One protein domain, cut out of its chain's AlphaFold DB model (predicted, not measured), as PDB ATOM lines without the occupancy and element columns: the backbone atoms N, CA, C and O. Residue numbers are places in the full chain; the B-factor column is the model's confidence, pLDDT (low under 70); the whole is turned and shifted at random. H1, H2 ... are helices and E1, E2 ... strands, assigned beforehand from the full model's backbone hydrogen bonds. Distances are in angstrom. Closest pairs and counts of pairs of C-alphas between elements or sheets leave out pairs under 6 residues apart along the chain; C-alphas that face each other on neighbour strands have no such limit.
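AT A GLANCE: This is residues 271 to 384 and 392 to 434 of the 774 residues of an uncharacterized protein of Phycisphaerales bacterium (UniProt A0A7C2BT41). Two lobes stand end to end along the longest axis: one holds E1 to E5 and E11 to E13, the other H1, E6 to E10, H2 and H3, and the end of E5 leads over residues 310 to 311 from the first to the second. The first lobe has a long, strongly twisted sheet, E2, E13, E12, E5, loosely and partly faced by two small pairs, E1 with E4 and E3 with E11; the second is a strongly twisted, curling sheet of five short strands, with H1 and H3 beside it and H2 only grazing it. The printed part has 157 residues with three named helices and 13 named strands, in the order E1 E2 E3 E4 E5 H1 E6 E7 E8 E9 E10 H2 H3 E11 E12 E13. The class is mixed; the sheet of four is mixed, and the sheet E6 E7 E8 E9 E10 is antiparallel. The whole is loose, with a radius of gyration of the C-alphas of 20.2 A, and spans 60 by 40 by 26 A.

IN THESE COORDINATES: Find C-alpha 271 at (25.234, -8.030, -12.141), where E1, residues 271 to 273, begins. Next come E2, residues 278 to 281, E3, residues 287 to 290, and E4, residues 292 to 294. E5, residues 302 to 309, runs 23.6 A. Then look for C-alpha 312 at (23.755, 5.008, 12.905), where H1, residues 312 to 321, starts its 14.1 A. The short strands follow: E6, residues 323 to 326, E7, residues 339 to 343, E8, residues 348 to 351, E9, residues 356 to 359, and E10, residues 364 to 367. H2 is residues 371 to 374 and H3 residues 377 to 380. Past the cut, E11 is residues 398 to 402, E12, residues 409 to 418, runs 29.9 A, and E13, residues 423 to 433, runs 32.6 A to C-alpha 433 at (29.564, 17.227, -0.395).

HOW THE PARTS SIT: Begin with E1, antiparallel to E4, where N 272 and O 292 are 2.8 A apart. E3 runs on into E4 at 20 degrees, and E3 is antiparallel to E11, with N 287 and O 401 2.8 A apart. In the sheet of four, edge strand E2 is parallel to E13, with N 278 and O 429 at 2.8 A. E12 and E13 form a hairpin, with N 411 and O 430 at 2.9 A, and edge strand E5 is antiparallel to E12, with N 302 and O 418 at 2.8 A. The closest C-alphas of E4 and E12, those of Ala 293 and Ala 417, are 7.0 A apart. In the other lobe E6 to E10 make a meander, each strand the antiparallel neighbour of the one before; N 341 and O 349 are 2.9 A apart in the hairpin E7 and E8. H1 stands at this sheet's level, at a height of 3.0 A, beside the strands. It touches H3, the closest C-alphas being those of Ala 314 and Leu 379 at 6.1 A. H3 is on the sheet at a height of 7.6 A, only just over none of its strands, with 2 C-alphas falling on E6 and 2 on E7. In H1 every O i to N i+4 pair is within hydrogen-bond range; H2 and H3 are too short for such a pair.

THE WHOLE: The two C-alphas farthest apart, those of Gly 298 and Gln 329, are 63.1 A from each other. Residues 385 to 391 are not printed, and C-alphas 384 and 392 are 25.1 A apart across the cut. Of the links that are printed whole, the one from E6 to E7 is long, with 12 residues. The mean pLDDT of the printed part is 88.0; residues 394 to 395 are under 70.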
ATOM      1  N   TRP A 271      25.292  -9.479 -11.914       94.31
ATOM      2  CA  TRP A 271      25.234  -8.030 -12.141       94.31
ATOM      3  C   TRP A 271      25.576  -7.704 -13.598       94.31
ATOM      4  O   TRP A 271      26.627  -8.115 -14.093       94.31
ATOM      5  N   VAL A 272      24.713  -6.930 -14.256       93.44
ATOM      6  CA  VAL A 272      25.013  -6.294 -15.545       93.44
ATOM      7  C   VAL A 272      25.613  -4.919 -15.296       93.44
ATOM      8  O   VAL A 272      26.721  -4.656 -15.753       93.44
ATOM      9  N   ASP A 273      24.925  -4.097 -14.499       91.06
ATOM     10  CA  ASP A 273      25.395  -2.792 -14.038       91.06
ATOM     11  C   ASP A 273      25.204  -2.696 -12.520       91.06
ATOM     12  O   ASP A 273      24.076  -2.638 -12.026       91.06
ATOM     13  N   LEU A 274      26.319  -2.664 -11.787       92.44
ATOM     14  CA  LEU A 274      26.371  -2.284 -10.376       92.44
ATOM     15  C   LEU A 274      27.090  -0.926 -10.291       92.44
ATOM     16  O   LEU A 274      28.222  -0.835 -10.778       92.44
ATOM     17  N   PRO A 275      26.472   0.120  -9.710       92.12
ATOM     18  CA  PRO A 275      27.126   1.414  -9.539       92.12
ATOM     19  C   PRO A 275      28.461   1.296  -8.794       92.12
ATOM     20  O   PRO A 275      28.590   0.512  -7.854       92.12
ATOM     21  N   GLY A 276      29.444   2.098  -9.206       92.44
ATOM     22  CA  GLY A 276      30.607   2.402  -8.370       92.44
ATOM     23  C   GLY A 276      30.284   3.501  -7.356       92.44
ATOM     24  O   GLY A 276      29.143   3.959  -7.287       92.44
ATOM     25  N   ASP A 277      31.292   3.962  -6.620       93.19
ATOM     26  CA  ASP A 277      31.135   5.077  -5.680       93.19
ATOM     27  C   ASP A 277      30.647   6.346  -6.398       93.19
ATOM     28  O   ASP A 277      31.041   6.625  -7.536       93.19
ATOM     29  N   GLN A 278      29.752   7.078  -5.742       94.06
ATOM     30  CA  GLN A 278      29.086   8.261  -6.270       94.06
ATOM     31  C   GLN A 278      29.360   9.476  -5.392       94.06
ATOM     32  O   GLN A 278      29.517   9.364  -4.176       94.06
ATOM     33  N   GLU A 279      29.328  10.645  -6.017       90.75
ATOM     34  CA  GLU A 279      29.349  11.933  -5.338       90.75
ATOM     35  C   GLU A 279      28.147  12.755  -5.802       90.75
ATOM     36  O   GLU A 279      27.745  12.665  -6.966       90.75
ATOM     37  N   MET A 280      27.578  13.541  -4.896       88.06
ATOM     38  CA  MET A 280      26.529  14.517  -5.196       88.06
ATOM     39  C   MET A 280      26.728  15.777  -4.356       88.06
ATOM     40  O   MET A 280      27.369  15.725  -3.300       88.06
ATOM     41  N   SER A 281      26.199  16.902  -4.834       84.75
ATOM     42  CA  SER A 281      26.122  18.112  -4.016       84.75
ATOM     43  C   SER A 281      25.001  17.947  -2.989       84.75
ATOM     44  O   SER A 281      24.004  17.277  -3.259       84.75
ATOM     45  N   HIS A 282      25.143  18.556  -1.816       80.62
ATOM     46  CA  HIS A 282      24.072  18.609  -0.818       80.62
ATOM     47  C   HIS A 282      22.821  19.365  -1.308       80.62
ATOM     48  O   HIS A 282      21.733  19.140  -0.782       80.62
ATOM     49  N   ASN A 283      22.957  20.170  -2.368       77.81
ATOM     50  CA  ASN A 283      21.851  20.846  -3.049       77.81
ATOM     51  C   ASN A 283      21.114  19.984  -4.080       77.81
ATOM     52  O   ASN A 283      20.075  20.393  -4.606       77.81
ATOM     53  N   ASP A 284      21.638  18.801  -4.407       80.62
ATOM     54  CA  ASP A 284      20.942  17.873  -5.286       80.62
ATOM     55  C   ASP A 284      19.849  17.139  -4.493       80.62
ATOM     56  O   ASP A 284      20.144  16.267  -3.680       80.62
ATOM     57  N   ASP A 285      18.574  17.424  -4.788       78.38
ATOM     58  CA  ASP A 285      17.436  16.744  -4.145       78.38
ATOM     59  C   ASP A 285      17.529  15.209  -4.258       78.38
ATOM     60  O   ASP A 285      17.148  14.477  -3.350       78.38
ATOM     61  N   THR A 286      17.984  14.688  -5.406       89.06
ATOM     62  CA  THR A 286      18.083  13.238  -5.633       89.06
ATOM     63  C   THR A 286      19.239  12.864  -6.556       89.06
ATOM     64  O   THR A 286      19.502  13.531  -7.558       89.06
ATOM     65  N   LEU A 287      19.856  11.713  -6.290       90.12
ATOM     66  CA  LEU A 287      20.835  11.062  -7.155       90.12
ATOM     67  C   LEU A 287      20.207   9.835  -7.822       90.12
ATOM     68  O   LEU A 287      19.616   8.985  -7.161       90.12
ATOM     69  N   THR A 288      20.348   9.705  -9.142       91.81
ATOM     70  CA  THR A 288      19.831   8.548  -9.888       91.81
ATOM     71  C   THR A 288      20.959   7.779 -10.566       91.81
ATOM     72  O   THR A 288      21.687   8.340 -11.383       91.81
ATOM     73  N   VAL A 289      21.067   6.479 -10.277       92.38
ATOM     74  CA  VAL A 289      22.099   5.588 -10.827       92.38
ATOM     75  C   VAL A 289      21.492   4.367 -11.527       92.38
ATOM     76  O   VAL A 289      20.446   3.870 -11.102       92.38
ATOM     77  N   PRO A 290      22.107   3.869 -12.617       92.50
ATOM     78  CA  PRO A 290      21.656   2.646 -13.271       92.50
ATOM     79  C   PRO A 290      21.976   1.425 -12.404       92.50
ATOM     80  O   PRO A 290      23.074   1.310 -11.867       92.50
ATOM     81  N   LEU A 291      21.030   0.500 -12.295       92.88
ATOM     82  CA  LEU A 291      21.214  -0.764 -11.594       92.88
ATOM     83  C   LEU A 291      20.492  -1.867 -12.362       92.88
ATOM     84  O   LEU A 291      19.282  -1.786 -12.590       92.88
ATOM     85  N   SER A 292      21.228  -2.907 -12.747       92.38
ATOM     86  CA  SER A 292      20.639  -4.065 -13.410       92.38
ATOM     87  C   SER A 292      21.421  -5.349 -13.156       92.38
ATOM     88  O   SER A 292      22.649  -5.370 -13.074       92.38
ATOM     89  N   ALA A 293      20.680  -6.442 -13.059       92.62
ATOM     90  CA  ALA A 293      21.158  -7.808 -13.025       92.62
ATOM     91  C   ALA A 293      20.397  -8.627 -14.074       92.62
ATOM     92  O   ALA A 293      19.304  -8.251 -14.505       92.62
ATOM     93  N   THR A 294      20.989  -9.738 -14.488       92.00
ATOM     94  CA  THR A 294      20.380 -10.721 -15.384       92.00
ATOM     95  C   THR A 294      20.524 -12.105 -14.807       92.00
ATOM     96  O   THR A 294      21.553 -12.430 -14.207       92.00
ATOM     97  N   ASP A 295      19.513 -12.917 -15.058       89.62
ATOM     98  CA  ASP A 295      19.504 -14.318 -14.709       89.62
ATOM     99  C   ASP A 295      19.583 -15.175 -15.982       89.62
ATOM    100  O   ASP A 295      19.019 -14.817 -17.021       89.62
ATOM    101  N   SER A 296      20.367 -16.254 -15.928       84.44
ATOM    102  CA  SER A 296      20.593 -17.127 -17.091       84.44
ATOM    103  C   SER A 296      19.493 -18.171 -17.266       84.44
ATOM    104  O   SER A 296      19.324 -18.665 -18.382       84.44
ATOM    105  N   ASP A 297      18.757 -18.465 -16.196       79.38
ATOM    106  CA  ASP A 297      17.661 -19.433 -16.159       79.38
ATOM    107  C   ASP A 297      16.316 -18.768 -16.531       79.38
ATOM    108  O   ASP A 297      15.317 -19.437 -16.813       79.38
ATOM    109  N   GLY A 298      16.322 -17.437 -16.665       76.25
ATOM    110  CA  GLY A 298      15.206 -16.628 -17.148       76.25
ATOM    111  C   GLY A 298      14.236 -16.211 -16.047       76.25
ATOM    112  O   GLY A 298      13.114 -15.811 -16.368       76.25
ATOM    113  N   ASP A 299      14.657 -16.299 -14.787       82.12
ATOM    114  CA  ASP A 299      13.851 -15.917 -13.637       82.12
ATOM    115  C   ASP A 299      13.660 -14.405 -13.502       82.12
ATOM    116  O   ASP A 299      14.491 -13.579 -13.902       82.12
ATOM    117  N   ASP A 300      12.550 -14.039 -12.861       85.50
ATOM    118  CA  ASP A 300      12.295 -12.667 -12.450       85.50
ATOM    119  C   ASP A 300      13.206 -12.289 -11.272       85.50
ATOM    120  O   ASP A 300      13.183 -12.905 -10.207       85.50
ATOM    121  N   ILE A 301      13.965 -11.203 -11.432       89.50
ATOM    122  CA  ILE A 301      14.873 -10.711 -10.392       89.50
ATOM    123  C   ILE A 301      14.161  -9.717  -9.478       89.50
ATOM    124  O   ILE A 301      13.640  -8.687  -9.917       89.50
ATOM    125  N   THR A 302      14.227  -9.982  -8.178       90.81
ATOM    126  CA  THR A 302      13.793  -9.072  -7.117       90.81
ATOM    127  C   THR A 302      14.997  -8.369  -6.493       90.81
ATOM    128  O   THR A 302      15.969  -9.021  -6.115       90.81
ATOM    129  N   TYR A 303      14.925  -7.042  -6.349       91.50
ATOM    130  CA  TYR A 303      15.977  -6.234  -5.721       91.50
ATOM    131  C   TYR A 303      15.610  -5.837  -4.289       91.50
ATOM    132  O   TYR A 303      14.454  -5.503  -4.014       91.50
ATOM    133  N   SER A 304      16.599  -5.810  -3.396       89.38
ATOM    134  CA  SER A 304      16.460  -5.275  -2.039       89.38
ATOM    135  C   SER A 304      17.603  -4.309  -1.698       89.38
ATOM    136  O   SER A 304      18.690  -4.394  -2.275       89.38
ATOM    137  N   PHE A 305      17.340  -3.357  -0.796       88.69
ATOM    138  CA  PHE A 305      18.242  -2.242  -0.493       88.69
ATOM    139  C   PHE A 305      18.364  -2.028   1.014       88.69
ATOM    140  O   PHE A 305      17.364  -2.067   1.733       88.69
ATOM    141  N   ALA A 306      19.576  -1.736   1.475       85.56
ATOM    142  CA  ALA A 306      19.845  -1.285   2.835       85.56
ATOM    143  C   ALA A 306      20.855  -0.133   2.810       85.56
ATOM    144  O   ALA A 306      21.849  -0.195   2.089       85.56
ATOM    145  N   VAL A 307      20.607   0.910   3.602       85.88
ATOM    146  CA  VAL A 307      21.502   2.068   3.722       85.88
ATOM    147  C   VAL A 307      22.194   2.030   5.073       85.88
ATOM    148  O   VAL A 307      21.537   2.014   6.112       85.88
ATOM    149  N   ASN A 308      23.520   2.043   5.040       82.19
ATOM    150  CA  ASN A 308      24.371   2.108   6.215       82.19
ATOM    151  C   ASN A 308      24.997   3.502   6.295       82.19
ATOM    152  O   ASN A 308      25.942   3.818   5.569       82.19
ATOM    153  N   THR A 309      24.480   4.335   7.192       80.44
ATOM    154  CA  THR A 309      25.047   5.654   7.488       80.44
ATOM    155  C   THR A 309      26.063   5.545   8.625       80.44
ATOM    156  O   THR A 309      25.796   4.897   9.644       80.44
ATOM    157  N   ALA A 310      27.222   6.192   8.488       71.31
ATOM    158  CA  ALA A 310      28.213   6.238   9.561       71.31
ATOM    159  C   ALA A 310      27.595   6.826  10.846       71.31
ATOM    160  O   ALA A 310      26.897   7.837  10.811       71.31
ATOM    161  N   GLY A 311      27.812   6.165  11.985       75.38
ATOM    162  CA  GLY A 311      27.270   6.587  13.283       75.38
ATOM    163  C   GLY A 311      25.834   6.137  13.587       75.38
ATOM    164  O   GLY A 311      25.408   6.268  14.735       75.38
ATOM    165  N   ALA A 312      25.098   5.541  12.639       80.19
ATOM    166  CA  ALA A 312      23.755   5.008  12.905       80.19
ATOM    167  C   ALA A 312      23.789   3.856  13.929       80.19
ATOM    168  O   ALA A 312      23.011   3.842  14.884       80.19
ATOM    169  N   GLU A 313      24.748   2.935  13.787       82.00
ATOM    170  CA  GLU A 313      24.989   1.844  14.744       82.00
ATOM    171  C   GLU A 313      25.402   2.378  16.120       82.00
ATOM    172  O   GLU A 313      24.929   1.900  17.150       82.00
ATOM    173  N   ALA A 314      26.242   3.417  16.142       85.50
ATOM    174  CA  ALA A 314      26.668   4.080  17.366       85.50
ATOM    175  C   ALA A 314      25.491   4.761  18.080       85.50
ATOM    176  O   ALA A 314      25.352   4.608  19.291       85.50
ATOM    177  N   HIS A 315      24.606   5.443  17.345       85.81
ATOM    178  CA  HIS A 315      23.407   6.063  17.906       85.81
ATOM    179  C   HIS A 315      22.430   5.020  18.458       85.81
ATOM    180  O   HIS A 315      21.901   5.183  19.563       85.81
ATOM    181  N   ALA A 316      22.200   3.942  17.701       86.56
ATOM    182  CA  ALA A 316      21.346   2.839  18.116       86.56
ATOM    183  C   ALA A 316      21.884   2.190  19.396       86.56
ATOM    184  O   ALA A 316      21.148   2.082  20.374       86.56
ATOM    185  N   LEU A 317      23.181   1.863  19.433       90.50
ATOM    186  CA  LEU A 317      23.829   1.266  20.597       90.50
ATOM    187  C   LEU A 317      23.826   2.216  21.800       90.50
ATOM    188  O   LEU A 317      23.505   1.803  22.912       90.50
ATOM    189  N   ARG A 318      24.135   3.502  21.597       91.69
ATOM    190  CA  ARG A 318      24.062   4.526  22.647       91.69
ATOM    191  C   ARG A 318      22.658   4.626  23.234       91.69
ATOM    192  O   ARG A 318      22.528   4.740  24.448       91.69
ATOM    193  N   THR A 319      21.624   4.573  22.399       88.50
ATOM    194  CA  THR A 319      20.222   4.667  22.830       88.50
ATOM    195  C   THR A 319      19.738   3.385  23.506       88.50
ATOM    196  O   THR A 319      19.068   3.461  24.530       88.50
ATOM    197  N   GLU A 320      20.105   2.212  22.986       92.38
ATOM    198  CA  GLU A 320      19.777   0.912  23.584       92.38
ATOM    199  C   GLU A 320      20.406   0.750  24.972       92.38
ATOM    200  O   GLU A 320      19.755   0.288  25.911       92.38
ATOM    201  N   LEU A 321      21.676   1.138  25.104       92.88
ATOM    202  CA  LEU A 321      22.421   1.048  26.356       92.88
ATOM    203  C   LEU A 321      22.191   2.249  27.281       92.88
ATOM    204  O   LEU A 321      22.621   2.201  28.432       92.88
ATOM    205  N   ASP A 322      21.537   3.298  26.784       92.06
ATOM    206  CA  ASP A 322      21.271   4.564  27.471       92.06
ATOM    207  C   ASP A 322      22.542   5.214  28.049       92.06
ATOM    208  O   ASP A 322      22.605   5.567  29.227       92.06
ATOM    209  N   LEU A 323      23.606   5.290  27.237       92.75
ATOM    210  CA  LEU A 323      24.917   5.816  27.647       92.75
ATOM    211  C   LEU A 323      24.855   7.333  27.879       92.75
ATOM    212  O   LEU A 323      24.466   8.085  26.986       92.75
ATOM    213  N   THR A 324      25.292   7.785  29.057       91.81
ATOM    214  CA  THR A 324      25.174   9.195  29.476       91.81
ATOM    215  C   THR A 324      26.479   9.820  29.954       91.81
ATOM    216  O   THR A 324      26.622  11.039  29.881       91.81
ATOM    217  N   ILE A 325      27.435   9.033  30.458       91.50
ATOM    218  CA  ILE A 325      28.643   9.570  31.105       91.50
ATOM    219  C   ILE A 325      29.896   8.835  30.632       91.50
ATOM    220  O   ILE A 325      29.957   7.608  30.687       91.50
ATOM    221  N   TYR A 326      30.927   9.589  30.242       93.81
ATOM    222  CA  TYR A 326      32.284   9.089  30.028       93.81
ATOM    223  C   TYR A 326      33.098   9.228  31.321       93.81
ATOM    224  O   TYR A 326      33.058  10.261  31.988       93.81
ATOM    225  N   LEU A 327      33.827   8.174  31.697       90.88
ATOM    226  CA  LEU A 327      34.545   8.068  32.969       90.88
ATOM    227  C   LEU A 327      36.063   7.906  32.743       90.88
ATOM    228  O   LEU A 327      36.596   6.804  32.936       90.88
ATOM    229  N   PRO A 328      36.789   8.984  32.389       88.69
ATOM    230  CA  PRO A 328      38.216   8.922  32.058       88.69
ATOM    231  C   PRO A 328      39.094   8.404  33.207       88.69
ATOM    232  O   PRO A 328      40.172   7.865  32.982       88.69
ATOM    233  N   GLN A 329      38.641   8.515  34.458       86.56
ATOM    234  CA  GLN A 329      39.364   8.015  35.631       86.56
ATOM    235  C   GLN A 329      39.533   6.486  35.664       86.56
ATOM    236  O   GLN A 329      40.364   5.988  36.424       86.56
ATOM    237  N   TYR A 330      38.748   5.741  34.881       85.94
ATOM    238  CA  TYR A 330      38.853   4.282  34.766       85.94
ATOM    239  C   TYR A 330      39.525   3.834  33.466       85.94
ATOM    240  O   TYR A 330      39.649   2.632  33.212       85.94
ATOM    241  N   ASP A 331      39.990   4.774  32.646       89.25
ATOM    242  CA  ASP A 331      40.656   4.455  31.395       89.25
ATOM    243  C   ASP A 331      41.842   3.520  31.601       89.25
ATOM    244  O   ASP A 331      42.668   3.675  32.502       89.25
ATOM    245  N   ASN A 332      41.918   2.526  30.723       88.69
ATOM    246  CA  ASN A 332      42.956   1.510  30.695       88.69
ATOM    247  C   ASN A 332      43.141   0.744  32.021       88.69
ATOM    248  O   ASN A 332      44.191   0.140  32.243       88.69
ATOM    249  N   HIS A 333      42.128   0.704  32.896       79.00
ATOM    250  CA  HIS A 333      42.204   0.005  34.185       79.00
ATOM    251  C   HIS A 333      42.564  -1.492  34.050       79.00
ATOM    252  O   HIS A 333      43.109  -2.088  34.977       79.00
ATOM    253  N   GLY A 334      42.290  -2.116  32.896       76.94
ATOM    254  CA  GLY A 334      42.654  -3.504  32.589       76.94
ATOM    255  C   GLY A 334      43.865  -3.676  31.662       76.94
ATOM    256  O   GLY A 334      44.153  -4.807  31.282       76.94
ATOM    257  N   GLY A 335      44.555  -2.599  31.267       82.56
ATOM    258  CA  GLY A 335      45.756  -2.654  30.424       82.56
ATOM    259  C   GLY A 335      45.526  -2.966  28.937       82.56
ATOM    260  O   GLY A 335      46.501  -3.203  28.227       82.56
ATOM    261  N   LEU A 336      44.274  -2.991  28.459       87.44
ATOM    262  CA  LEU A 336      43.927  -3.298  27.058       87.44
ATOM    263  C   LEU A 336      43.464  -2.064  26.261       87.44
ATOM    264  O   LEU A 336      42.845  -2.212  25.213       87.44
ATOM    265  N   GLY A 337      43.708  -0.852  26.768       86.00
ATOM    266  CA  GLY A 337      43.240   0.388  26.140       86.00
ATOM    267  C   GLY A 337      41.733   0.628  26.287       86.00
ATOM    268  O   GLY A 337      41.126   1.274  25.438       86.00
ATOM    269  N   GLN A 338      41.110   0.086  27.339       93.62
ATOM    270  CA  GLN A 338      39.670   0.248  27.564       93.62
ATOM    271  C   GLN A 338      39.315   1.695  27.903       93.62
ATOM    272  O   GLN A 338      40.002   2.318  28.712       93.62
ATOM    273  N   LYS A 339      38.203   2.186  27.367       92.88
ATOM    274  CA  LYS A 339      37.583   3.448  27.777       92.88
ATOM    275  C   LYS A 339      36.223   3.178  28.387       92.88
ATOM    276  O   LYS A 339      35.495   2.337  27.862       92.88
ATOM    277  N   TRP A 340      35.891   3.848  29.486       94.44
ATOM    278  CA  TRP A 340      34.733   3.485  30.308       94.44
ATOM    279  C   TRP A 340      33.594   4.482  30.202       94.44
ATOM    280  O   TRP A 340      33.803   5.690  30.239       94.44
ATOM    281  N   MET A 341      32.378   3.954  30.125       96.12
ATOM    282  CA  MET A 341      31.140   4.720  30.036       96.12
ATOM    283  C   MET A 341      30.115   4.171  31.030       96.12
ATOM    284  O   MET A 341      30.189   3.009  31.441       96.12
ATOM    285  N   GLN A 342      29.157   5.002  31.419       95.88
ATOM    286  CA  GLN A 342      28.058   4.629  32.299       95.88
ATOM    287  C   GLN A 342      26.720   4.984  31.651       95.88
ATOM    288  O   GLN A 342      26.606   6.027  31.004       95.88
ATOM    289  N   SER A 343      25.732   4.110  31.824       95.62
ATOM    290  CA  SER A 343      24.353   4.400  31.438       95.62
ATOM    291  C   SER A 343      23.590   5.186  32.499       95.62
ATOM    292  O   SER A 343      23.995   5.207  33.664       95.62
ATOM    293  N   ASP A 344      22.445   5.768  32.139       92.62
ATOM    294  CA  ASP A 344      21.551   6.443  33.097       92.62
ATOM    295  C   ASP A 344      21.104   5.510  34.240       92.62
ATOM    296  O   ASP A 344      21.048   5.891  35.410       92.62
ATOM    297  N   ALA A 345      20.908   4.222  33.934       90.56
ATOM    298  CA  ALA A 345      20.600   3.178  34.914       90.56
ATOM    299  C   ALA A 345      21.782   2.807  35.841       90.56
ATOM    300  O   ALA A 345      21.656   1.925  36.696       90.56
ATOM    301  N   GLY A 346      22.944   3.446  35.679       91.56
ATOM    302  CA  GLY A 346      24.138   3.237  36.491       91.56
ATOM    303  C   GLY A 346      24.955   1.995  36.122       91.56
ATOM    304  O   GLY A 346      25.845   1.613  36.888       91.56
ATOM    305  N   LEU A 347      24.678   1.361  34.978       95.12
ATOM    306  CA  LEU A 347      25.437   0.209  34.484       95.12
ATOM    307  C   LEU A 347      26.732   0.678  33.815       95.12
ATOM    308  O   LEU A 347      26.757   1.710  33.152       95.12
ATOM    309  N   TYR A 348      27.807  -0.090  33.989       95.25
ATOM    310  CA  TYR A 348      29.124   0.247  33.448       95.25
ATOM    311  C   TYR A 348      29.397  -0.514  32.157       95.25
ATOM    312  O   TYR A 348      29.185  -1.727  32.083       95.25
ATOM    313  N   TYR A 349      29.945   0.196  31.181       96.25
ATOM    314  CA  TYR A 349      30.352  -0.325  29.886       96.25
ATOM    315  C   TYR A 349      31.787   0.093  29.589       96.25
ATOM    316  O   TYR A 349      32.275   1.099  30.108       96.25
ATOM    317  N   TYR A 350      32.472  -0.670  28.747       94.69
ATOM    318  CA  TYR A 350      33.773  -0.273  28.232       94.69
ATOM    319  C   TYR A 350      33.907  -0.590  26.747       94.69
ATOM    320  O   TYR A 350      33.448  -1.632  26.282       94.69
ATOM    321  N   ILE A 351      34.561   0.309  26.018       95.81
ATOM    322  CA  ILE A 351      34.910   0.143  24.606       95.81
ATOM    323  C   ILE A 351      36.402  -0.168  24.474       95.81
ATOM    324  O   ILE A 351      37.237   0.443  25.148       95.81
ATOM    325  N   LEU A 352      36.744  -1.138  23.629       94.81
ATOM    326  CA  LEU A 352      38.125  -1.502  23.294       94.81
ATOM    327  C   LEU A 352      38.638  -0.710  22.081       94.81
ATOM    328  O   LEU A 352      37.826  -0.233  21.291       94.81
ATOM    329  N   PRO A 353      39.964  -0.648  21.844       93.56
ATOM    330  CA  PRO A 353      40.528  -0.039  20.633       93.56
ATOM    331  C   PRO A 353      40.047  -0.671  19.318       93.56
ATOM    332  O   PRO A 353      40.208  -0.079  18.262       93.56
ATOM    333  N   SER A 354      39.465  -1.874  19.365       91.06
ATOM    334  CA  SER A 354      38.813  -2.523  18.222       91.06
ATOM    335  C   SER A 354      37.412  -1.981  17.911       91.06
ATOM    336  O   SER A 354      36.807  -2.440  16.948       91.06
ATOM    337  N   GLY A 355      36.865  -1.079  18.733       90.56
ATOM    338  CA  GLY A 355      35.486  -0.593  18.624       90.56
ATOM    339  C   GLY A 355      34.437  -1.501  19.284       90.56
ATOM    340  O   GLY A 355      33.256  -1.169  19.337       90.56
ATOM    341  N   GLN A 356      34.843  -2.646  19.836       95.62
ATOM    342  CA  GLN A 356      33.942  -3.550  20.557       95.62
ATOM    343  C   GLN A 356      33.530  -2.967  21.911       95.62
ATOM    344  O   GLN A 356      34.391  -2.583  22.708       95.62
ATOM    345  N   VAL A 357      32.227  -2.967  22.197       96.19
ATOM    346  CA  VAL A 357      31.626  -2.446  23.431       96.19
ATOM    347  C   VAL A 357      31.132  -3.602  24.298       96.19
ATOM    348  O   VAL A 357      30.378  -4.466  23.849       96.19
ATOM    349  N   PHE A 358      31.543  -3.615  25.561       95.69
ATOM    350  CA  PHE A 358      31.221  -4.653  26.538       95.69
ATOM    351  C   PHE A 358      30.493  -4.073  27.744       95.69
ATOM    352  O   PHE A 358      30.805  -2.974  28.199       95.69
ATOM    353  N   GLN A 359      29.587  -4.857  28.327       96.25
ATOM    354  CA  GLN A 359      29.019  -4.572  29.643       96.25
ATOM    355  C   GLN A 359      29.915  -5.142  30.751       96.25
ATOM    356  O   GLN A 359      30.331  -6.303  30.709       96.25
ATOM    357  N   TYR A 360      30.187  -4.355  31.790       91.88
ATOM    358  CA  TYR A 360      30.962  -4.804  32.944       91.88
ATOM    359  C   TYR A 360      30.214  -5.872  33.753       91.88
ATOM    360  O   TYR A 360      29.071  -5.677  34.160       91.88
ATOM    361  N   GLY A 361      30.871  -7.012  33.993       87.75
ATOM    362  CA  GLY A 361      30.239  -8.194  34.590       87.75
ATOM    363  C   GLY A 361      29.340  -8.983  33.625       87.75
ATOM    364  O   GLY A 361      28.758  -9.982  34.040       87.75
ATOM    365  N   GLY A 362      29.253  -8.552  32.361       89.56
ATOM    366  CA  GLY A 362      28.522  -9.197  31.272       89.56
ATOM    367  C   GLY A 362      29.436  -9.591  30.105       89.56
ATOM    368  O   GLY A 362      30.557 -10.061  30.312       89.56
ATOM    369  N   GLY A 363      28.934  -9.427  28.876       93.06
ATOM    370  CA  GLY A 363      29.618  -9.791  27.629       93.06
ATOM    371  C   GLY A 363      29.670  -8.655  26.603       93.06
ATOM    372  O   GLY A 363      29.440  -7.493  26.939       93.06
ATOM    373  N   LEU A 364      30.004  -9.009  25.356       95.94
ATOM    374  CA  LEU A 364      29.952  -8.106  24.203       95.94
ATOM    375  C   LEU A 364      28.496  -7.693  23.964       95.94
ATOM    376  O   LEU A 364      27.631  -8.562  23.868       95.94
ATOM    377  N   VAL A 365      28.242  -6.391  23.883       95.44
ATOM    378  CA  VAL A 365      26.897  -5.828  23.669       95.44
ATOM    379  C   VAL A 365      26.765  -5.099  22.337       95.44
ATOM    380  O   VAL A 365      25.656  -4.911  21.863       95.44
ATOM    381  N   GLY A 366      27.879  -4.732  21.706       91.50
ATOM    382  CA  GLY A 366      27.859  -4.112  20.389       91.50
ATOM    383  C   GLY A 366      29.254  -3.865  19.842       91.50
ATOM    384  O   GLY A 366      30.264  -4.127  20.501       91.50
ATOM    385  N   GLN A 367      29.302  -3.351  18.624       92.75
ATOM    386  CA  GLN A 367      30.518  -2.916  17.960       92.75
ATOM    387  C   GLN A 367      30.223  -1.588  17.271       92.75
ATOM    388  O   GLN A 367      29.152  -1.415  16.706       92.75
ATOM    389  N   VAL A 368      31.159  -0.654  17.375       90.38
ATOM    390  CA  VAL A 368      31.121   0.653  16.714       90.38
ATOM    391  C   VAL A 368      32.479   0.916  16.071       90.38
ATOM    392  O   VAL A 368      33.414   0.128  16.239       90.38
ATOM    393  N   ASP A 369      32.610   2.021  15.343       86.00
ATOM    394  CA  ASP A 369      33.891   2.416  14.763       86.00
ATOM    395  C   ASP A 369      34.984   2.604  15.854       86.00
ATOM    396  O   ASP A 369      34.716   3.172  16.920       86.00
ATOM    397  N   PRO A 370      36.232   2.151  15.632       89.38
ATOM    398  CA  PRO A 370      37.346   2.355  16.562       89.38
ATOM    399  C   PRO A 370      37.593   3.811  16.997       89.38
ATOM    400  O   PRO A 370      38.126   4.036  18.086       89.38
ATOM    401  N   SER A 371      37.205   4.807  16.194       85.62
ATOM    402  CA  SER A 371      37.306   6.236  16.534       85.62
ATOM    403  C   SER A 371      36.558   6.604  17.820       85.62
ATOM    404  O   SER A 371      37.031   7.449  18.584       85.62
ATOM    405  N   TYR A 372      35.473   5.898  18.150       90.12
ATOM    406  CA  TYR A 372      34.755   6.074  19.412       90.12
ATOM    407  C   TYR A 372      35.571   5.614  20.634       90.12
ATOM    408  O   TYR A 372      35.295   6.039  21.750       90.12
ATOM    409  N   ASN A 373      36.609   4.784  20.480       92.88
ATOM    410  CA  ASN A 373      37.566   4.533  21.567       92.88
ATOM    411  C   ASN A 373      38.580   5.681  21.705       92.88
ATOM    412  O   ASN A 373      39.002   5.998  22.816       92.88
ATOM    413  N   ALA A 374      38.961   6.330  20.601       88.06
ATOM    414  CA  ALA A 374      39.854   7.486  20.651       88.06
ATOM    415  C   ALA A 374      39.186   8.675  21.359       88.06
ATOM    416  O   ALA A 374      39.819   9.324  22.195       88.06
ATOM    417  N   ASN A 375      37.897   8.905  21.086       87.94
ATOM    418  CA  ASN A 375      37.077   9.893  21.780       87.94
ATOM    419  C   ASN A 375      35.690   9.320  22.157       87.94
ATOM    420  O   ASN A 375      34.731   9.474  21.400       87.94
ATOM    421  N   PRO A 376      35.555   8.697  23.343       90.50
ATOM    422  CA  PRO A 376      34.299   8.099  23.818       90.50
ATOM    423  C   PRO A 376      33.150   9.082  23.995       90.50
ATOM    424  O   PRO A 376      31.990   8.674  23.978       90.50
ATOM    425  N   GLN A 377      33.456  10.374  24.132       89.25
ATOM    426  CA  GLN A 377      32.433  11.407  24.212       89.25
ATOM    427  C   GLN A 377      31.591  11.456  22.926       89.25
ATOM    428  O   GLN A 377      30.384  11.647  23.007       89.25
ATOM    429  N   LEU A 378      32.182  11.144  21.761       88.50
ATOM    430  CA  LEU A 378      31.458  11.072  20.486       88.50
ATOM    431  C   LEU A 378      30.355  10.009  20.491       88.50
ATOM    432  O   LEU A 378      29.321  10.206  19.865       88.50
ATOM    433  N   LEU A 379      30.554   8.891  21.198       89.31
ATOM    434  CA  LEU A 379      29.546   7.831  21.269       89.31
ATOM    435  C   LEU A 379      28.372   8.261  22.150       89.31
ATOM    436  O   LEU A 379      27.231   7.947  21.837       89.31
ATOM    437  N   ILE A 380      28.651   8.986  23.235       88.75
ATOM    438  CA  ILE A 380      27.638   9.488  24.174       88.75
ATOM    439  C   ILE A 380      26.800  10.594  23.534       88.75
ATOM    440  O   ILE A 380      25.570  10.585  23.645       88.75
ATOM    441  N   ASP A 381      27.474  11.512  22.841       86.31
ATOM    442  CA  ASP A 381      26.869  12.685  22.210       86.31
ATOM    443  C   ASP A 381      26.191  12.344  20.874       86.31
ATOM    444  O   ASP A 381      25.555  13.208  20.264       86.31
ATOM    445  N   GLN A 382      26.291  11.086  20.428       85.56
ATOM    446  CA  GLN A 382      25.803  10.638  19.134       85.56
ATOM    447  C   GLN A 382      24.298  10.901  18.970       85.56
ATOM    448  O   GLN A 382      23.449  10.285  19.627       85.56
ATOM    449  N   GLN A 383      23.974  11.791  18.035       78.75
ATOM    450  CA  GLN A 383      22.607  12.160  17.668       78.75
ATOM    451  C   GLN A 383      21.989  11.159  16.678       78.75
ATOM    452  O   GLN A 383      22.731  10.380  16.064       78.75
ATOM    453  N   PRO A 384      20.647  11.154  16.523       75.25
ATOM    454  CA  PRO A 384      19.982  10.353  15.505       75.25
ATOM    455  C   PRO A 384      20.555  10.679  14.133       75.25
ATOM    456  O   PRO A 384      20.535  11.832  13.711       75.25
ATOM    457  N   PHE A 392      13.792   2.068  -5.914       81.25
ATOM    458  CA  PHE A 392      14.149   1.452  -7.193       81.25
ATOM    459  C   PHE A 392      12.946   1.358  -8.122       81.25
ATOM    460  O   PHE A 392      11.883   0.871  -7.737       81.25
ATOM    461  N   THR A 393      13.131   1.788  -9.370       79.00
ATOM    462  CA  THR A 393      12.103   1.713 -10.409       79.00
ATOM    463  C   THR A 393      12.480   0.649 -11.436       79.00
ATOM    464  O   THR A 393      13.283   0.883 -12.339       79.00
ATOM    465  N   THR A 394      11.839  -0.519 -11.344       68.25
ATOM    466  CA  THR A 394      12.080  -1.673 -12.233       68.25
ATOM    467  C   THR A 394      11.844  -1.361 -13.714       68.25
ATOM    468  O   THR A 394      12.543  -1.890 -14.570       68.25
ATOM    469  N   ALA A 395      10.903  -0.467 -14.040       68.12
ATOM    470  CA  ALA A 395      10.574  -0.109 -15.423       68.12
ATOM    471  C   ALA A 395      11.683   0.674 -16.153       68.12
ATOM    472  O   ALA A 395      11.744   0.629 -17.383       68.12
ATOM    473  N   SER A 396      12.532   1.404 -15.422       73.69
ATOM    474  CA  SER A 396      13.641   2.194 -15.978       73.69
ATOM    475  C   SER A 396      15.023   1.623 -15.650       73.69
ATOM    476  O   SER A 396      16.000   2.096 -16.225       73.69
ATOM    477  N   GLY A 397      15.121   0.630 -14.756       82.94
ATOM    478  CA  GLY A 397      16.404   0.088 -14.287       82.94
ATOM    479  C   GLY A 397      17.219   1.113 -13.495       82.94
ATOM    480  O   GLY A 397      18.446   1.125 -13.570       82.94
ATOM    481  N   GLN A 398      16.538   2.028 -12.800       88.00
ATOM    482  CA  GLN A 398      17.171   3.131 -12.082       88.00
ATOM    483  C   GLN A 398      16.891   3.063 -10.585       88.00
ATOM    484  O   GLN A 398      15.752   2.866 -10.149       88.00
ATOM    485  N   LEU A 399      17.960   3.260  -9.820       90.75
ATOM    486  CA  LEU A 399      17.953   3.458  -8.383       90.75
ATOM    487  C   LEU A 399      18.014   4.959  -8.100       90.75
ATOM    488  O   LEU A 399      18.958   5.624  -8.518       90.75
ATOM    489  N   THR A 400      17.014   5.477  -7.400       90.94
ATOM    490  CA  THR A 400      16.943   6.865  -6.942       90.94
ATOM    491  C   THR A 400      17.265   6.911  -5.456       90.94
ATOM    492  O   THR A 400      16.689   6.170  -4.658       90.94
ATOM    493  N   ILE A 401      18.203   7.775  -5.101       90.88
ATOM    494  CA  ILE A 401      18.708   8.006  -3.756       90.88
ATOM    495  C   ILE A 401      18.325   9.438  -3.392       90.88
ATOM    496  O   ILE A 401      18.585  10.356  -4.162       90.88
ATOM    497  N   ASP A 402      17.680   9.599  -2.247       89.50
ATOM    498  CA  ASP A 402      17.103  10.846  -1.743       89.50
ATOM    499  C   ASP A 402      17.642  11.052  -0.317       89.50
ATOM    500  O   ASP A 402      17.085  10.514   0.656       89.50
ATOM    501  N   PRO A 403      18.835  11.666  -0.181       86.75
ATOM    502  CA  PRO A 403      19.358  12.056   1.117       86.75
ATOM    503  C   PRO A 403      18.429  13.079   1.789       86.75
ATOM    504  O   PRO A 403      17.809  13.889   1.111       86.75
ATOM    505  N   PRO A 404      18.319  13.077   3.127       81.12
ATOM    506  CA  PRO A 404      17.573  14.108   3.838       81.12
ATOM    507  C   PRO A 404      18.145  15.501   3.547       81.12
ATOM    508  O   PRO A 404      19.347  15.637   3.330       81.12
ATOM    509  N   VAL A 405      17.296  16.528   3.627       73.75
ATOM    510  CA  VAL A 405      17.732  17.935   3.589       73.75
ATOM    511  C   VAL A 405      18.839  18.156   4.630       73.75
ATOM    512  O   VAL A 405      18.760  17.601   5.732       73.75
ATOM    513  N   ASP A 406      19.865  18.919   4.253       72.25
ATOM    514  CA  ASP A 406      21.065  19.224   5.051       72.25
ATOM    515  C   ASP A 406      21.949  18.002   5.383       72.25
ATOM    516  O   ASP A 406      22.773  18.041   6.301       72.25
ATOM    517  N   PHE A 407      21.781  16.872   4.684       77.25
ATOM    518  CA  PHE A 407      22.657  15.723   4.880       77.25
ATOM    519  C   PHE A 407      24.036  15.979   4.268       77.25
ATOM    520  O   PHE A 407      24.176  16.107   3.057       77.25
ATOM    521  N   GLU A 408      25.071  15.916   5.103       78.50
ATOM    522  CA  GLU A 408      26.465  15.932   4.668       78.50
ATOM    523  C   GLU A 408      27.192  14.653   5.080       78.50
ATOM    524  O   GLU A 408      26.987  14.091   6.162       78.50
ATOM    525  N   GLY A 409      28.108  14.212   4.220       79.06
ATOM    526  CA  GLY A 409      29.004  13.104   4.504       79.06
ATOM    527  C   GLY A 409      28.747  11.877   3.643       79.06
ATOM    528  O   GLY A 409      28.119  11.924   2.591       79.06
ATOM    529  N   THR A 410      29.327  10.753   4.059       83.31
ATOM    530  CA  THR A 410      29.360   9.525   3.254       83.31
ATOM    531  C   THR A 410      28.521   8.422   3.882       83.31
ATOM    532  O   THR A 410      28.624   8.153   5.081       83.31
ATOM    533  N   PHE A 411      27.729   7.735   3.061       85.88
ATOM    534  CA  PHE A 411      26.979   6.543   3.446       85.88
ATOM    535  C   PHE A 411      27.156   5.420   2.429       85.88
ATOM    536  O   PHE A 411      27.502   5.646   1.271       85.88
ATOM    537  N   GLN A 412      26.934   4.187   2.873       87.94
ATOM    538  CA  GLN A 412      27.022   3.003   2.029       87.94
ATOM    539  C   GLN A 412      25.624   2.519   1.653       87.94
ATOM    540  O   GLN A 412      24.764   2.346   2.517       87.94
ATOM    541  N   VAL A 413      25.417   2.247   0.367       90.62
ATOM    542  CA  VAL A 413      24.210   1.596  -0.142       90.62
ATOM    543  C   VAL A 413      24.545   0.143  -0.440       90.62
ATOM    544  O   VAL A 413      25.364  -0.153  -1.308       90.62
ATOM    545  N   ASN A 414      23.899  -0.767   0.283       90.12
ATOM    546  CA  ASN A 414      23.948  -2.197   0.027       90.12
ATOM    547  C   ASN A 414      22.767  -2.586  -0.848       90.12
ATOM    548  O   ASN A 414      21.622  -2.228  -0.566       90.12
ATOM    549  N   VAL A 415      23.058  -3.348  -1.891       93.69
ATOM    550  CA  VAL A 415      22.080  -3.807  -2.866       93.69
ATOM    551  C   VAL A 415      22.159  -5.318  -2.957       93.69
ATOM    552  O   VAL A 415      23.254  -5.885  -3.012       93.69
ATOM    553  N   SER A 416      21.007  -5.973  -3.022       93.00
ATOM    554  CA  SER A 416      20.935  -7.381  -3.377       93.00
ATOM    555  C   SER A 416      19.950  -7.645  -4.505       93.00
ATOM    556  O   SER A 416      18.979  -6.910  -4.683       93.00
ATOM    557  N   ALA A 417      20.248  -8.673  -5.295       93.56
ATOM    558  CA  ALA A 417      19.413  -9.169  -6.378       93.56
ATOM    559  C   ALA A 417      19.214 -10.675  -6.191       93.56
ATOM    560  O   ALA A 417      20.188 -11.414  -6.032       93.56
ATOM    561  N   SER A 418      17.958 -11.118  -6.197       91.38
ATOM    562  CA  SER A 418      17.579 -12.513  -5.984       91.38
ATOM    563  C   SER A 418      16.598 -12.989  -7.050       91.38
ATOM    564  O   SER A 418      15.665 -12.269  -7.396       91.38
ATOM    565  N   ASP A 419      16.811 -14.210  -7.525       86.88
ATOM    566  CA  ASP A 419      15.902 -14.999  -8.373       86.88
ATOM    567  C   ASP A 419      14.869 -15.793  -7.524       86.88
ATOM    568  O   ASP A 419      14.020 -16.508  -8.043       86.88
ATOM    569  N   GLY A 420      14.921 -15.675  -6.188       81.31
ATOM    570  CA  GLY A 420      14.109 -16.439  -5.234       81.31
ATOM    571  C   GLY A 420      14.755 -17.732  -4.712       81.31
ATOM    572  O   GLY A 420      14.332 -18.230  -3.665       81.31
ATOM    573  N   ALA A 421      15.800 -18.247  -5.366       78.38
ATOM    574  CA  ALA A 421      16.544 -19.453  -4.985       78.38
ATOM    575  C   ALA A 421      17.998 -19.162  -4.553       78.38
ATOM    576  O   ALA A 421      18.548 -19.853  -3.690       78.38
ATOM    577  N   ALA A 422      18.613 -18.133  -5.120       83.56
ATOM    578  CA  ALA A 422      19.928 -17.598  -4.824       83.56
ATOM    579  C   ALA A 422      19.886 -16.061  -4.756       83.56
ATOM    580  O   ALA A 422      18.925 -15.395  -5.145       83.56
ATOM    581  N   GLU A 423      20.947 -15.477  -4.207       90.31
ATOM    582  CA  GLU A 423      21.071 -14.033  -4.036       90.31
ATOM    583  C   GLU A 423      22.523 -13.616  -4.270       90.31
ATOM    584  O   GLU A 423      23.458 -14.263  -3.788       90.31
ATOM    585  N   ILE A 424      22.705 -12.518  -5.001       93.75
ATOM    586  CA  ILE A 424      23.975 -11.802  -5.101       93.75
ATOM    587  C   ILE A 424      23.859 -10.467  -4.375       93.75
ATOM    588  O   ILE A 424      22.811  -9.822  -4.398       93.75
ATOM    589  N   SER A 425      24.951 -10.030  -3.756       93.69
ATOM    590  CA  SER A 425      25.029  -8.740  -3.073       93.69
ATOM    591  C   SER A 425      26.165  -7.879  -3.622       93.69
ATOM    592  O   SER A 425      27.146  -8.373  -4.183       93.69
ATOM    593  N   GLY A 426      25.998  -6.568  -3.494       92.38
ATOM    594  CA  GLY A 426      26.963  -5.545  -3.868       92.38
ATOM    595  C   GLY A 426      26.781  -4.302  -3.000       92.38
ATOM    596  O   GLY A 426      25.762  -4.142  -2.329       92.38
ATOM    597  N   SER A 427      27.777  -3.426  -2.992       92.50
ATOM    598  CA  SER A 427      27.712  -2.174  -2.240       92.50
ATOM    599  C   SER A 427      28.514  -1.088  -2.934       92.50
ATOM    600  O   SER A 427      29.552  -1.393  -3.526       92.50
ATOM    601  N   PHE A 428      28.090   0.159  -2.780       92.31
ATOM    602  CA  PHE A 428      28.839   1.342  -3.202       92.31
ATOM    603  C   PHE A 428      28.654   2.477  -2.192       92.31
ATOM    604  O   PHE A 428      27.715   2.459  -1.387       92.31
ATOM    605  N   LEU A 429      29.573   3.438  -2.201       89.69
ATOM    606  CA  LEU A 429      29.503   4.629  -1.360       89.69
ATOM    607  C   LEU A 429      28.806   5.777  -2.093       89.69
ATOM    608  O   LEU A 429      28.936   5.919  -3.307       89.69
ATOM    609  N   VAL A 430      28.092   6.606  -1.341       89.69
ATOM    610  CA  VAL A 430      27.585   7.903  -1.791       89.69
ATOM    611  C   VAL A 430      28.124   8.957  -0.843       89.69
ATOM    612  O   VAL A 430      27.884   8.882   0.365       89.69
ATOM    613  N   THR A 431      28.856   9.919  -1.389       88.31
ATOM    614  CA  THR A 431      29.370  11.072  -0.653       88.31
ATOM    615  C   THR A 431      28.577  12.311  -1.043       88.31
ATOM    616  O   THR A 431      28.544  12.693  -2.212       88.31
ATOM    617  N   VAL A 432      27.934  12.927  -0.054       88.00
ATOM    618  CA  VAL A 432      27.246  14.211  -0.192       88.00
ATOM    619  C   VAL A 432      28.190  15.301   0.294       88.00
ATOM    620  O   VAL A 432      28.613  15.283   1.454       88.00
ATOM    621  N   ASN A 433      28.573  16.184  -0.625       84.44
ATOM    622  CA  ASN A 433      29.564  17.227  -0.395       84.44
ATOM    623  C   ASN A 433      28.896  18.600  -0.271       84.44
ATOM    624  O   ASN A 433      27.964  18.915  -1.012       84.44
ATOM    625  N   ASN A 434      29.455  19.420   0.614       84.56
ATOM    626  CA  ASN A 434      29.247  20.859   0.653       84.56
ATOM    627  C   ASN A 434      30.606  21.571   0.563       84.56
ATOM    628  O   ASN A 434      31.592  21.148   1.181       84.56
TER     629      ASN A 434